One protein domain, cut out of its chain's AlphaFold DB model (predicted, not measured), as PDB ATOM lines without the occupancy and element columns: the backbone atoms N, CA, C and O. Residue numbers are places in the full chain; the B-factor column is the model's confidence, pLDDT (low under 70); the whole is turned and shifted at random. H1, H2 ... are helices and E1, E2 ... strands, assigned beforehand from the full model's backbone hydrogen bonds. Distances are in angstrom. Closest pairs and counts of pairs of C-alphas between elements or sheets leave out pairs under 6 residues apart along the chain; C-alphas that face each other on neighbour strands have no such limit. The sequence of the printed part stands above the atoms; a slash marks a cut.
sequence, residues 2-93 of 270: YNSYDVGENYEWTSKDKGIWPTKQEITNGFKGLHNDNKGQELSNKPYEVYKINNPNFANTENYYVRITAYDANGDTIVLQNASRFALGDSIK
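AT A GLANCE: This is residues 2 to 93 of the 270 residues of an uncharacterized protein of Listeria innocua (UniProt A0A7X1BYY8). This is a fold of little regular structure, mostly loops, with two short helices, H1 and H2, at one end of its longest axis and a two-stranded hairpin, E1 and E2, at the other. The 92 printed residues hold H1, H2, E1 and E2 in that order; the class is mixed, with 24 residues in named elements. It is compact, radius of gyration of the C-alphas 13.9 A, spanning 36 by 28 by 27 A.

IN THESE COORDINATES: Residues 2 to 23 hold no named element. H1 is residues 24 to 28, from C-alpha 24 at (4.157, 14.034, -49.247). H2 is residues 47 to 54, 11.0 A long. E1 is residues 67 to 71, 12.6 A; E2 is residues 77 to 82, 13.0 A, ending at C-alpha 82 (23.136, 24.076, -32.125).

HOW THE PARTS SIT: H1 and H2 only just touch, with 3 pairs of C-alphas within 8 A, closest Ile 27 and Val 50, 6.6 A. Every O i to N i+4 pair is within hydrogen-bond range in H1, 2 of 4 in H2. The hairpin E1 and E2 is antiparallel, 166 degrees; N 81 and O 68 are 2.8 A apart. H1 is apart from both strands.

THE WHOLE: The C-alphas farthest apart, of Asn 74 and Lys 93, are 42.5 A apart. The printed part has no cut. The links H1 to H2 and H2 to E1 are long. Residues 88 to 93 have pLDDT under 70.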
ATOM      1  N   TYR A   2      22.541  18.077 -43.140       80.38
ATOM      2  CA  TYR A   2      21.573  19.158 -42.903       80.38
ATOM      3  C   TYR A   2      21.257  19.826 -44.243       80.38
ATOM      4  O   TYR A   2      22.159  19.954 -45.066       80.38
ATOM      5  N   ASN A   3      20.006  20.238 -44.447       87.25
ATOM      6  CA  ASN A   3      19.622  21.089 -45.572       87.25
ATOM      7  C   ASN A   3      19.561  22.529 -45.066       87.25
ATOM      8  O   ASN A   3      18.810  22.811 -44.131       87.25
ATOM      9  N   SER A   4      20.382  23.407 -45.635       88.81
ATOM     10  CA  SER A   4      20.392  24.831 -45.307       88.81
ATOM     11  C   SER A   4      19.302  25.572 -46.077       88.81
ATOM     12  O   SER A   4      19.006  25.238 -47.223       88.81
ATOM     13  N   TYR A   5      18.735  26.595 -45.445       91.69
ATOM     14  CA  TYR A   5      17.860  27.577 -46.071       91.69
ATOM     15  C   TYR A   5      18.400  28.950 -45.695       91.69
ATOM     16  O   TYR A   5      18.539  29.240 -44.505       91.69
ATOM     17  N   ASP A   6      18.770  29.747 -46.692       92.38
ATOM     18  CA  ASP A   6      19.316  31.075 -46.454       92.38
ATOM     19  C   ASP A   6      18.180  32.050 -46.147       92.38
ATOM     20  O   ASP A   6      17.208  32.168 -46.895       92.38
ATOM     21  N   VAL A   7      18.299  32.720 -45.008       92.12
ATOM     22  CA  VAL A   7      17.316  33.688 -44.528       92.12
ATOM     23  C   VAL A   7      17.816  35.120 -44.687       92.12
ATOM     24  O   VAL A   7      17.092  36.038 -44.316       92.12
ATOM     25  N   GLY A   8      19.013  35.330 -45.245       90.56
ATOM     26  CA  GLY A   8      19.640  36.641 -45.391       90.56
ATOM     27  C   GLY A   8      19.923  37.324 -44.049       90.56
ATOM     28  O   GLY A   8      20.044  36.678 -43.009       90.56
ATOM     29  N   GLU A   9      19.984  38.656 -44.059       89.00
ATOM     30  CA  GLU A   9      20.304  39.496 -42.891       89.00
ATOM     31  C   GLU A   9      19.106  39.703 -41.938       89.00
ATOM     32  O   GLU A   9      18.845  40.806 -41.454       89.00
ATOM     33  N   ASN A  10      18.336  38.644 -41.676       88.88
ATOM     34  CA  ASN A  10      17.180  38.690 -40.782       88.88
ATOM     35  C   ASN A  10      17.545  38.201 -39.374       88.88
ATOM     36  O   ASN A  10      17.979  37.067 -39.187       88.88
ATOM     37  N   TYR A  11      17.297  39.041 -38.365       84.75
ATOM     38  CA  TYR A  11      17.478  38.689 -36.948       84.75
ATOM     39  C   TYR A  11      16.301  37.889 -36.367       84.75
ATOM     40  O   TYR A  11      16.442  37.238 -35.334       84.75
ATOM     41  N   GLU A  12      15.153  37.906 -37.047       88.38
ATOM     42  CA  GLU A  12      13.977  37.095 -36.739       88.38
ATOM     43  C   GLU A  12      13.448  36.473 -38.032       88.38
ATOM     44  O   GLU A  12      13.298  37.152 -39.048       88.38
ATOM     45  N   TRP A  13      13.156  35.172 -38.010       89.56
ATOM     46  CA  TRP A  13      12.680  34.460 -39.192       89.56
ATOM     47  C   TRP A  13      11.728  33.319 -38.831       89.56
ATOM     48  O   TRP A  13      11.843  32.694 -37.777       89.56
ATOM     49  N   THR A  14      10.787  33.029 -39.733       88.62
ATOM     50  CA  THR A  14       9.839  31.919 -39.606       88.62
ATOM     51  C   THR A  14       9.666  31.181 -40.929       88.62
ATOM     52  O   THR A  14       9.561  31.804 -41.988       88.62
ATOM     53  N   SER A  15       9.571  29.850 -40.856       89.44
ATOM     54  CA  SER A  15       9.208  29.005 -42.000       89.44
ATOM     55  C   SER A  15       7.701  28.956 -42.253       89.44
ATOM     56  O   SER A  15       7.279  28.312 -43.210       89.44
ATOM     57  N   LYS A  16       6.895  29.555 -41.368       89.75
ATOM     58  CA  LYS A  16       5.437  29.497 -41.444       89.75
ATOM     59  C   LYS A  16       4.934  30.213 -42.695       89.75
ATOM     60  O   LYS A  16       5.332  31.348 -42.958       89.75
ATOM     61  N   ASP A  17       4.042  29.549 -43.420       90.75
ATOM     62  CA  ASP A  17       3.404  30.026 -44.651       90.75
ATOM     63  C   ASP A  17       4.422  30.306 -45.777       90.75
ATOM     64  O   ASP A  17       4.173  31.106 -46.682       90.75
ATOM     65  N   LYS A  18       5.603  29.669 -45.717       93.25
ATOM     66  CA  LYS A  18       6.676  29.826 -46.715       93.25
ATOM     67  C   LYS A  18       6.709  28.706 -47.748       93.25
ATOM     68  O   LYS A  18       7.362  28.870 -48.771       93.25
ATOM     69  N   GLY A  19       6.046  27.572 -47.500       94.31
ATOM     70  CA  GLY A  19       6.021  26.463 -48.461       94.31
ATOM     71  C   GLY A  19       7.416  25.921 -48.803       94.31
ATOM     72  O   GLY A  19       7.691  25.599 -49.955       94.31
ATOM     73  N   ILE A  20       8.326  25.869 -47.824       94.75
ATOM     74  CA  ILE A  20       9.725  25.461 -48.048       94.75
ATOM     75  C   ILE A  20       9.957  23.962 -47.831       94.75
ATOM     76  O   ILE A  20      11.032  23.450 -48.140       94.75
ATOM     77  N   TRP A  21       8.987  23.233 -47.273       91.88
ATOM     78  CA  TRP A  21       9.164  21.820 -46.935       91.88
ATOM     79  C   TRP A  21       8.673  20.905 -48.059       91.88
ATOM     80  O   TRP A  21       7.679  21.228 -48.696       91.88
ATOM     81  N   PRO A  22       9.309  19.750 -48.306       92.06
ATOM     82  CA  PRO A  22       8.863  18.820 -49.344       92.06
ATOM     83  C   PRO A  22       7.432  18.341 -49.121       92.06
ATOM     84  O   PRO A  22       7.070  18.024 -47.984       92.06
ATOM     85  N   THR A  23       6.642  18.215 -50.185       91.25
ATOM     86  CA  THR A  23       5.304  17.608 -50.143       91.25
ATOM     87  C   THR A  23       5.363  16.102 -49.868       91.25
ATOM     88  O   THR A  23       6.380  15.444 -50.087       91.25
ATOM     89  N   LYS A  24       4.245  15.499 -49.434       85.38
ATOM     90  CA  LYS A  24       4.157  14.034 -49.247       85.38
ATOM     91  C   LYS A  24       4.481  13.245 -50.520       85.38
ATOM     92  O   LYS A  24       5.093  12.179 -50.445       85.38
ATOM     93  N   GLN A  25       4.064  13.754 -51.677       87.50
ATOM     94  CA  GLN A  25       4.342  13.119 -52.962       87.50
ATOM     95  C   GLN A  25       5.831  13.207 -53.312       87.50
ATOM     96  O   GLN A  25       6.422  12.206 -53.700       87.50
ATOM     97  N   GLU A  26       6.467  14.360 -53.102       91.38
ATOM     98  CA  GLU A  26       7.909  14.539 -53.326       91.38
ATOM     99  C   GLU A  26       8.751  13.686 -52.380       91.38
ATOM    100  O   GLU A  26       9.702  13.042 -52.816       91.38
ATOM    101  N   ILE A  27       8.349  13.604 -51.110       87.50
ATOM    102  CA  ILE A  27       8.890  12.670 -50.115       87.50
ATOM    103  C   ILE A  27       8.812  11.236 -50.664       87.50
ATOM    104  O   ILE A  27       9.819  10.537 -50.749       87.50
ATOM    105  N   THR A  28       7.641  10.810 -51.135       84.75
ATOM    106  CA  THR A  28       7.446   9.455 -51.685       84.75
ATOM    107  C   THR A  28       8.321   9.202 -52.919       84.75
ATOM    108  O   THR A  28       8.857   8.108 -53.082       84.75
ATOM    109  N   ASN A  29       8.535  10.232 -53.736       89.38
ATOM    110  CA  ASN A  29       9.389  10.203 -54.923       89.38
ATOM    111  C   ASN A  29      10.891  10.352 -54.610       89.38
ATOM    112  O   ASN A  29      11.711  10.370 -55.529       89.38
ATOM    113  N   GLY A  30      11.274  10.447 -53.335       87.38
ATOM    114  CA  GLY A  30      12.671  10.472 -52.908       87.38
ATOM    115  C   GLY A  30      13.335  11.849 -52.938       87.38
ATOM    116  O   GLY A  30      14.564  11.911 -52.931       87.38
ATOM    117  N   PHE A  31      12.570  12.944 -52.961       88.31
ATOM    118  CA  PHE A  31      13.120  14.298 -52.896       88.31
ATOM    119  C   PHE A  31      13.853  14.541 -51.567       88.31
ATOM    120  O   PHE A  31      13.342  14.263 -50.478       88.31
ATOM    121  N   LYS A  32      15.069  15.082 -51.669       85.56
ATOM    122  CA  LYS A  32      15.984  15.338 -50.552       85.56
ATOM    123  C   LYS A  32      16.381  16.809 -50.567       85.56
ATOM    124  O   LYS A  32      17.288  17.181 -51.301       85.56
ATOM    125  N   GLY A  33      15.688  17.651 -49.802       88.75
ATOM    126  CA  GLY A  33      15.990  19.082 -49.763       88.75
ATOM    127  C   GLY A  33      14.884  19.944 -49.167       88.75
ATOM    128  O   GLY A  33      13.934  19.432 -48.576       88.75
ATOM    129  N   LEU A  34      15.034  21.255 -49.344       91.69
ATOM    130  CA  LEU A  34      14.025  22.278 -49.076       91.69
ATOM    131  C   LEU A  34      13.717  23.023 -50.381       91.69
ATOM    132  O   LEU A  34      14.584  23.162 -51.244       91.69
ATOM    133  N   HIS A  35      12.487  23.499 -50.513       94.25
ATOM    134  CA  HIS A  35      12.057  24.369 -51.601       94.25
ATOM    135  C   HIS A  35      12.536  25.797 -51.365       94.25
ATOM    136  O   HIS A  35      12.393  26.319 -50.265       94.25
ATOM    137  N   ASN A  36      13.033  26.439 -52.422       93.81
ATOM    138  CA  ASN A  36      13.329  27.879 -52.457       93.81
ATOM    139  C   ASN A  36      12.341  28.650 -53.352       93.81
ATOM    140  O   ASN A  36      12.454  29.859 -53.513       93.81
ATOM    141  N   ASP A  37      11.382  27.945 -53.951       93.94
ATOM    142  CA  ASP A  37      10.395  28.461 -54.901       93.94
ATOM    143  C   ASP A  37       8.981  28.565 -54.304       93.94
ATOM    144  O   ASP A  37       8.025  28.853 -55.022       93.94
ATOM    145  N   ASN A  38       8.854  28.326 -52.994       92.19
ATOM    146  CA  ASN A  38       7.602  28.310 -52.233       92.19
ATOM    147  C   ASN A  38       6.557  27.294 -52.742       92.19
ATOM    148  O   ASN A  38       5.371  27.443 -52.449       92.19
ATOM    149  N   LYS A  39       6.959  26.270 -53.515       94.62
ATOM    150  CA  LYS A  39       6.048  25.230 -54.043       94.62
ATOM    151  C   LYS A  39       5.914  23.996 -53.155       94.62
ATOM    152  O   LYS A  39       5.196  23.064 -53.512       94.62
ATOM    153  N   GLY A  40       6.609  23.982 -52.027       94.12
ATOM    154  CA  GLY A  40       6.488  22.936 -51.031       94.12
ATOM    155  C   GLY A  40       5.233  23.098 -50.171       94.12
ATOM    156  O   GLY A  40       4.218  23.672 -50.560       94.12
ATOM    157  N   GLN A  41       5.321  22.588 -48.952       92.62
ATOM    158  CA  GLN A  41       4.288  22.632 -47.929       92.62
ATOM    159  C   GLN A  41       4.844  23.179 -46.608       92.62
ATOM    160  O   GLN A  41       6.021  23.539 -46.489       92.62
ATOM    161  N   GLU A  42       3.973  23.234 -45.605       90.75
ATOM    162  CA  GLU A  42       4.336  23.600 -44.243       90.75
ATOM    163  C   GLU A  42       5.155  22.521 -43.535       90.75
ATOM    164  O   GLU A  42       5.151  21.337 -43.890       90.75
ATOM    165  N   LEU A  43       5.847  22.954 -42.483       87.00
ATOM    166  CA  LEU A  43       6.616  22.071 -41.628       87.00
ATOM    167  C   LEU A  43       5.702  21.018 -40.982       87.00
ATOM    168  O   LEU A  43       4.784  21.346 -40.230       87.00
ATOM    169  N   SER A  44       5.960  19.742 -41.273       83.50
ATOM    170  CA  SER A  44       5.187  18.626 -40.722       83.50
ATOM    171  C   SER A  44       5.356  18.522 -39.202       83.50
ATOM    172  O   SER A  44       6.395  18.846 -38.641       83.50
ATOM    173  N   ASN A  45       4.353  17.996 -38.503       79.44
ATOM    174  CA  ASN A  45       4.511  17.575 -37.107       79.44
ATOM    175  C   ASN A  45       5.119  16.166 -36.975       79.44
ATOM    176  O   ASN A  45       5.256  15.657 -35.863       79.44
ATOM    177  N   LYS A  46       5.484  15.546 -38.102       80.00
ATOM    178  CA  LYS A  46       6.082  14.212 -38.214       80.00
ATOM    179  C   LYS A  46       7.449  14.293 -38.902       80.00
ATOM    180  O   LYS A  46       7.571  13.948 -40.081       80.00
ATOM    181  N   PRO A  47       8.499  14.727 -38.187       83.75
ATOM    182  CA  PRO A  47       9.840  14.878 -38.761       83.75
ATOM    183  C   PRO A  47      10.380  13.602 -39.415       83.75
ATOM    184  O   PRO A  47      11.071  13.668 -40.434       83.75
ATOM    185  N   TYR A  48      10.020  12.435 -38.876       81.12
ATOM    186  CA  TYR A  48      10.444  11.138 -39.392       81.12
ATOM    187  C   TYR A  48      10.070  10.891 -40.867       81.12
ATOM    188  O   TYR A  48      10.820  10.206 -41.565       81.12
ATOM    189  N   GLU A  49       8.961  11.463 -41.368       79.56
ATOM    190  CA  GLU A  49       8.539  11.313 -42.773       79.56
ATOM    191  C   GLU A  49       9.596  11.900 -43.720       79.56
ATOM    192  O   GLU A  49       9.911  11.309 -44.750       79.56
ATOM    193  N   VAL A  50      10.213  13.015 -43.324       80.06
ATOM    194  CA  VAL A  50      11.264  13.691 -44.093       80.06
ATOM    195  C   VAL A  50      12.627  13.030 -43.853       80.06
ATOM    196  O   VAL A  50      13.444  12.908 -44.770       80.06
ATOM    197  N   TYR A  51      12.894  12.567 -42.627       82.69
ATOM    198  CA  TYR A  51      14.174  11.954 -42.280       82.69
ATOM    199  C   TYR A  51      14.391  10.578 -42.893       82.69
ATOM    200  O   TYR A  51      15.505  10.314 -43.335       82.69
ATOM    201  N   LYS A  52      13.366   9.726 -42.999       77.50
ATOM    202  CA  LYS A  52      13.506   8.361 -43.539       77.50
ATOM    203  C   LYS A  52      14.172   8.322 -44.923       77.50
ATOM    204  O   LYS A  52      14.927   7.400 -45.214       77.50
ATOM    205  N   ILE A  53      13.929   9.336 -45.755       75.44
ATOM    206  CA  ILE A  53      14.482   9.438 -47.116       75.44
ATOM    207  C   ILE A  53      15.879  10.063 -47.115       75.44
ATOM    208  O   ILE A  53      16.753   9.658 -47.885       75.44
ATOM    209  N   ASN A  54      16.099  11.060 -46.255       72.12
ATOM    210  CA  ASN A  54      17.351  11.813 -46.186       72.12
ATOM    211  C   ASN A  54      18.442  11.082 -45.384       72.12
ATOM    212  O   ASN A  54      19.627  11.230 -45.674       72.12
ATOM    213  N   ASN A  55      18.053  10.312 -44.369       76.62
ATOM    214  CA  ASN A  55      18.931   9.543 -43.500       76.62
ATOM    215  C   ASN A  55      18.146   8.407 -42.802       76.62
ATOM    216  O   ASN A  55      17.471   8.667 -41.801       76.62
ATOM    217  N   PRO A  56      18.267   7.149 -43.265       74.12
ATOM    218  CA  PRO A  56      17.554   6.007 -42.687       74.12
ATOM    219  C   PRO A  56      17.744   5.834 -41.172       74.12
ATOM    220  O   PRO A  56      16.823   5.397 -40.489       74.12
ATOM    221  N   ASN A  57      18.883   6.268 -40.618       77.69
ATOM    222  CA  ASN A  57      19.161   6.198 -39.176       77.69
ATOM    223  C   ASN A  57      18.259   7.116 -38.327       77.69
ATOM    224  O   ASN A  57      18.239   7.005 -37.107       77.69
ATOM    225  N   PHE A  58      17.518   8.034 -38.954       74.00
ATOM    226  CA  PHE A  58      16.606   8.974 -38.295       74.00
ATOM    227  C   PHE A  58      15.130   8.667 -38.599       74.00
ATOM    228  O   PHE A  58      14.256   9.477 -38.287       74.00
ATOM    229  N   ALA A  59      14.828   7.492 -39.164       71.19
ATOM    230  CA  ALA A  59      13.477   7.099 -39.575       71.19
ATOM    231  C   ALA A  59      12.446   7.010 -38.429       71.19
ATOM    232  O   ALA A  59      11.256   6.960 -38.717       71.19
ATOM    233  N   ASN A  60      12.886   7.039 -37.163       73.56
ATOM    234  CA  ASN A  60      12.028   7.032 -35.968       73.56
ATOM    235  C   ASN A  60      12.141   8.334 -35.142       73.56
ATOM    236  O   ASN A  60      11.724   8.388 -33.991       73.56
ATOM    237  N   THR A  61      12.753   9.391 -35.687       78.69
ATOM    238  CA  THR A  61      12.975  10.640 -34.945       78.69
ATOM    239  C   THR A  61      11.724  11.519 -34.909       78.69
ATOM    240  O   THR A  61      11.185  11.902 -35.944       78.69
ATOM    241  N   GLU A  62      11.339  11.938 -33.705       78.25
ATOM    242  CA  GLU A  62      10.148  12.767 -33.448       78.25
ATOM    243  C   GLU A  62      10.456  14.248 -33.181       78.25
ATOM    244  O   GLU A  62       9.545  15.066 -33.072       78.25
ATOM    245  N   ASN A  63      11.738  14.611 -33.113       83.44
ATOM    246  CA  ASN A  63      12.180  15.989 -32.917       83.44
ATOM    247  C   ASN A  63      12.797  16.552 -34.193       83.44
ATOM    248  O   ASN A  63      13.541  15.857 -34.884       83.44
ATOM    249  N   TYR A  64      12.574  17.836 -34.451       85.12
ATOM    250  CA  TYR A  64      13.373  18.567 -35.420       85.12
ATOM    251  C   TYR A  64      14.736  18.908 -34.825       85.12
ATOM    252  O   TYR A  64      14.840  19.432 -33.715       85.12
ATOM    253  N   TYR A  65      15.781  18.614 -35.592       85.12
ATOM    254  CA  TYR A  65      17.135  19.087 -35.338       85.12
ATOM    255  C   TYR A  65      17.395  20.314 -36.198       85.12
ATOM    256  O   TYR A  65      17.404  20.221 -37.426       85.12
ATOM    257  N   VAL A  66      17.617  21.454 -35.549       87.25
ATOM    258  CA  VAL A  66      17.897  22.723 -36.220       87.25
ATOM    259  C   VAL A  66      19.266  23.230 -35.790       87.25
ATOM    260  O   VAL A  66      19.694  23.066 -34.647       87.25
ATOM    261  N   ARG A  67      19.975  23.824 -36.743       89.00
ATOM    262  CA  ARG A  67      21.230  24.533 -36.524       89.00
ATOM    263  C   ARG A  67      21.080  25.923 -37.107       89.00
ATOM    264  O   ARG A  67      20.515  26.060 -38.188       89.00
ATOM    265  N   ILE A  68      21.587  26.912 -36.388       89.94
ATOM    266  CA  ILE A  68      21.664  28.290 -36.858       89.94
ATOM    267  C   ILE A  68      23.139  28.562 -37.118       89.94
ATOM    268  O   ILE A  68      23.979  28.310 -36.252       89.94
ATOM    269  N   THR A  69      23.452  29.008 -38.328       91.06
ATOM    270  CA  THR A  69      24.812  29.352 -38.733       91.06
ATOM    271  C   THR A  69      24.828  30.782 -39.249       91.06
ATOM    272  O   THR A  69      23.932  31.166 -40.000       91.06
ATOM    273  N   ALA A  70      25.818  31.563 -38.828       91.56
ATOM    274  CA  ALA A  70      26.171  32.812 -39.487       91.56
ATOM    275  C   ALA A  70      27.336  32.531 -40.436       91.56
ATOM    276  O   ALA A  70      28.231  31.748 -40.097       91.56
ATOM    277  N   TYR A  71      27.331  33.172 -41.600       92.38
ATOM    278  CA  TYR A  71      28.336  32.978 -42.637       92.38
ATOM    279  C   TYR A  71      28.937  34.314 -43.098       92.38
ATOM    280  O   TYR A  71      28.322  35.366 -42.918       92.38
ATOM    281  N   ASP A  72      30.161  34.285 -43.626       92.81
ATOM    282  CA  ASP A  72      30.834  35.460 -44.190       92.81
ATOM    283  C   ASP A  72      30.453  35.708 -45.663       92.81
ATOM    284  O   ASP A  72      29.660  34.983 -46.254       92.81
ATOM    285  N   ALA A  73      31.043  36.724 -46.297       91.38
ATOM    286  CA  ALA A  73      30.760  37.054 -47.698       91.38
ATOM    287  C   ALA A  73      31.097  35.932 -48.707       91.38
ATOM    288  O   ALA A  73      30.603  35.966 -49.834       91.38
ATOM    289  N   ASN A  74      31.920  34.950 -48.325       91.62
ATOM    290  CA  ASN A  74      32.255  33.787 -49.148       91.62
ATOM    291  C   ASN A  74      31.325  32.590 -48.877       91.62
ATOM    292  O   ASN A  74      31.419  31.575 -49.566       91.62
ATOM    293  N   GLY A  75      30.420  32.706 -47.900       86.75
ATOM    294  CA  GLY A  75      29.551  31.623 -47.446       86.75
ATOM    295  C   GLY A  75      30.192  30.721 -46.391       86.75
ATOM    296  O   GLY A  75      29.603  29.698 -46.030       86.75
ATOM    297  N   ASP A  76      31.366  31.082 -45.866       90.81
ATOM    298  CA  ASP A  76      32.046  30.293 -44.844       90.81
ATOM    299  C   ASP A  76      31.385  30.498 -43.481       90.81
ATOM    300  O   ASP A  76      31.105  31.618 -43.060       90.81
ATOM    301  N   THR A  77      31.135  29.401 -42.760       91.88
ATOM    302  CA  THR A  77      30.545  29.452 -41.415       91.88
ATOM    303  C   THR A  77      31.492  30.147 -40.439       91.88
ATOM    304  O   THR A  77      32.571  29.633 -40.147       91.88
ATOM    305  N   ILE A  78      31.047  31.267 -39.868       94.12
ATOM    306  CA  ILE A  78      31.791  32.028 -38.853       94.12
ATOM    307  C   ILE A  78      31.287  31.759 -37.435       94.12
ATOM    308  O   ILE A  78      32.062  31.803 -36.480       94.12
ATOM    309  N   VAL A  79      29.999  31.440 -37.274       91.94
ATOM    310  CA  VAL A  79      29.392  31.103 -35.980       91.94
ATOM    311  C   VAL A  79      28.393  29.976 -36.178       91.94
ATOM    312  O   VAL A  79      27.565  30.036 -37.080       91.94
ATOM    313  N   LEU A  80      28.430  28.973 -35.298       88.50
ATOM    314  CA  LEU A  80      27.476  27.869 -35.284       88.50
ATOM    315  C   LEU A  80      26.807  27.764 -33.915       88.50
ATOM    316  O   LEU A  80      27.469  27.544 -32.901       88.50
ATOM    317  N   GLN A  81      25.480  27.810 -33.909       86.38
ATOM    318  CA  GLN A  81      24.664  27.490 -32.750       86.38
ATOM    319  C   GLN A  81      23.863  26.216 -33.021       86.38
ATOM    320  O   GLN A  81      23.073  26.123 -33.964       86.38
ATOM    321  N   ASN A  82      24.040  25.219 -32.156       79.00
ATOM    322  CA  ASN A  82      23.136  24.076 -32.125       79.00
ATOM    323  C   ASN A  82      21.853  24.517 -31.420       79.00
ATOM    324  O   ASN A  82      21.879  24.789 -30.219       79.00
ATOM    325  N   ALA A  83      20.743  24.604 -32.153       70.88
ATOM    326  CA  ALA A  83      19.459  24.827 -31.511       70.88
ATOM    327  C   ALA A  83      19.051  23.545 -30.776       70.88
ATOM    328  O   ALA A  83      19.273  22.428 -31.257       70.88
ATOM    329  N   SER A  84      18.452  23.703 -29.595       70.50
ATOM    330  CA  SER A  84      17.838  22.585 -28.886       70.50
ATOM    331  C   SER A  84      16.818  21.903 -29.796       70.50
ATOM    332  O   SER A  84      16.022  22.564 -30.463       70.50
ATOM    333  N   ARG A  85      16.840  20.568 -29.819       80.31
ATOM    334  CA  ARG A  85      15.823  19.775 -30.515       80.31
ATOM    335  C   ARG A  85      14.431  20.170 -30.010       80.31
ATOM    336  O   ARG A  85      14.248  20.309 -28.800       80.31
ATOM    337  N   PHE A  86      13.465  20.319 -30.911       75.81
ATOM    338  CA  PHE A  86      12.082  20.633 -30.540       75.81
ATOM    339  C   PHE A  86      11.089  19.678 -31.202       75.81
ATOM    340  O   PHE A  86      11.300  19.218 -32.326       75.81
ATOM    341  N   ALA A  87       9.989  19.397 -30.504       71.56
ATOM    342  CA  ALA A  87       8.873  18.611 -31.013       71.56
ATOM    343  C   ALA A  87       7.699  19.538 -31.357       71.56
ATOM    344  O   ALA A  87       7.124  20.185 -30.482       71.56
ATOM    345  N   LEU A  88       7.297  19.575 -32.630       69.38
ATOM    346  CA  LEU A  88       6.084  20.300 -33.036       69.38
ATOM    347  C   LEU A  88       4.809  19.626 -32.524       69.38
ATOM    348  O   LEU A  88       3.837  20.308 -32.208       69.38
ATOM    349  N   GLY A  89       4.822  18.294 -32.407       59.81
ATOM    350  CA  GLY A  89       3.661  17.497 -32.002       59.81
ATOM    351  C   GLY A  89       3.109  17.821 -30.609       59.81
ATOM    352  O   GLY A  89       1.918  17.621 -30.383       59.81
ATOM    353  N   ASP A  90       3.936  18.366 -29.713       52.78
ATOM    354  CA  ASP A  90       3.513  18.792 -28.373       52.78
ATOM    355  C   ASP A  90       2.896  20.209 -28.373       52.78
ATOM    356  O   ASP A  90       2.152  20.559 -27.459       52.78
ATOM    357  N   SER A  91       3.161  21.014 -29.412       49.06
ATOM    358  CA  SER A  91       2.750  22.428 -29.510       49.06
ATOM    359  C   SER A  91       1.442  22.642 -30.283       49.06
ATOM    360  O   SER A  91       0.795  23.681 -30.147       49.06
ATOM    361  N   ILE A  92       1.020  21.667 -31.091       52.59
ATOM    362  CA  ILE A  92      -0.263  21.710 -31.798       52.59
ATOM    363  C   ILE A  92      -1.325  21.142 -30.854       52.59
ATOM    364  O   ILE A  92      -1.249  19.975 -30.464       52.59
ATOM    365  N   LYS A  93      -2.337  21.947 -30.496       55.03
ATOM    366  CA  LYS A  93      -3.570  21.461 -29.853       55.03
ATOM    367  C   LYS A  93      -4.326  20.580 -30.850       55.03
ATOM    368  O   LYS A  93      -5.290  21.010 -31.468       55.03
TER     369      LYS A  93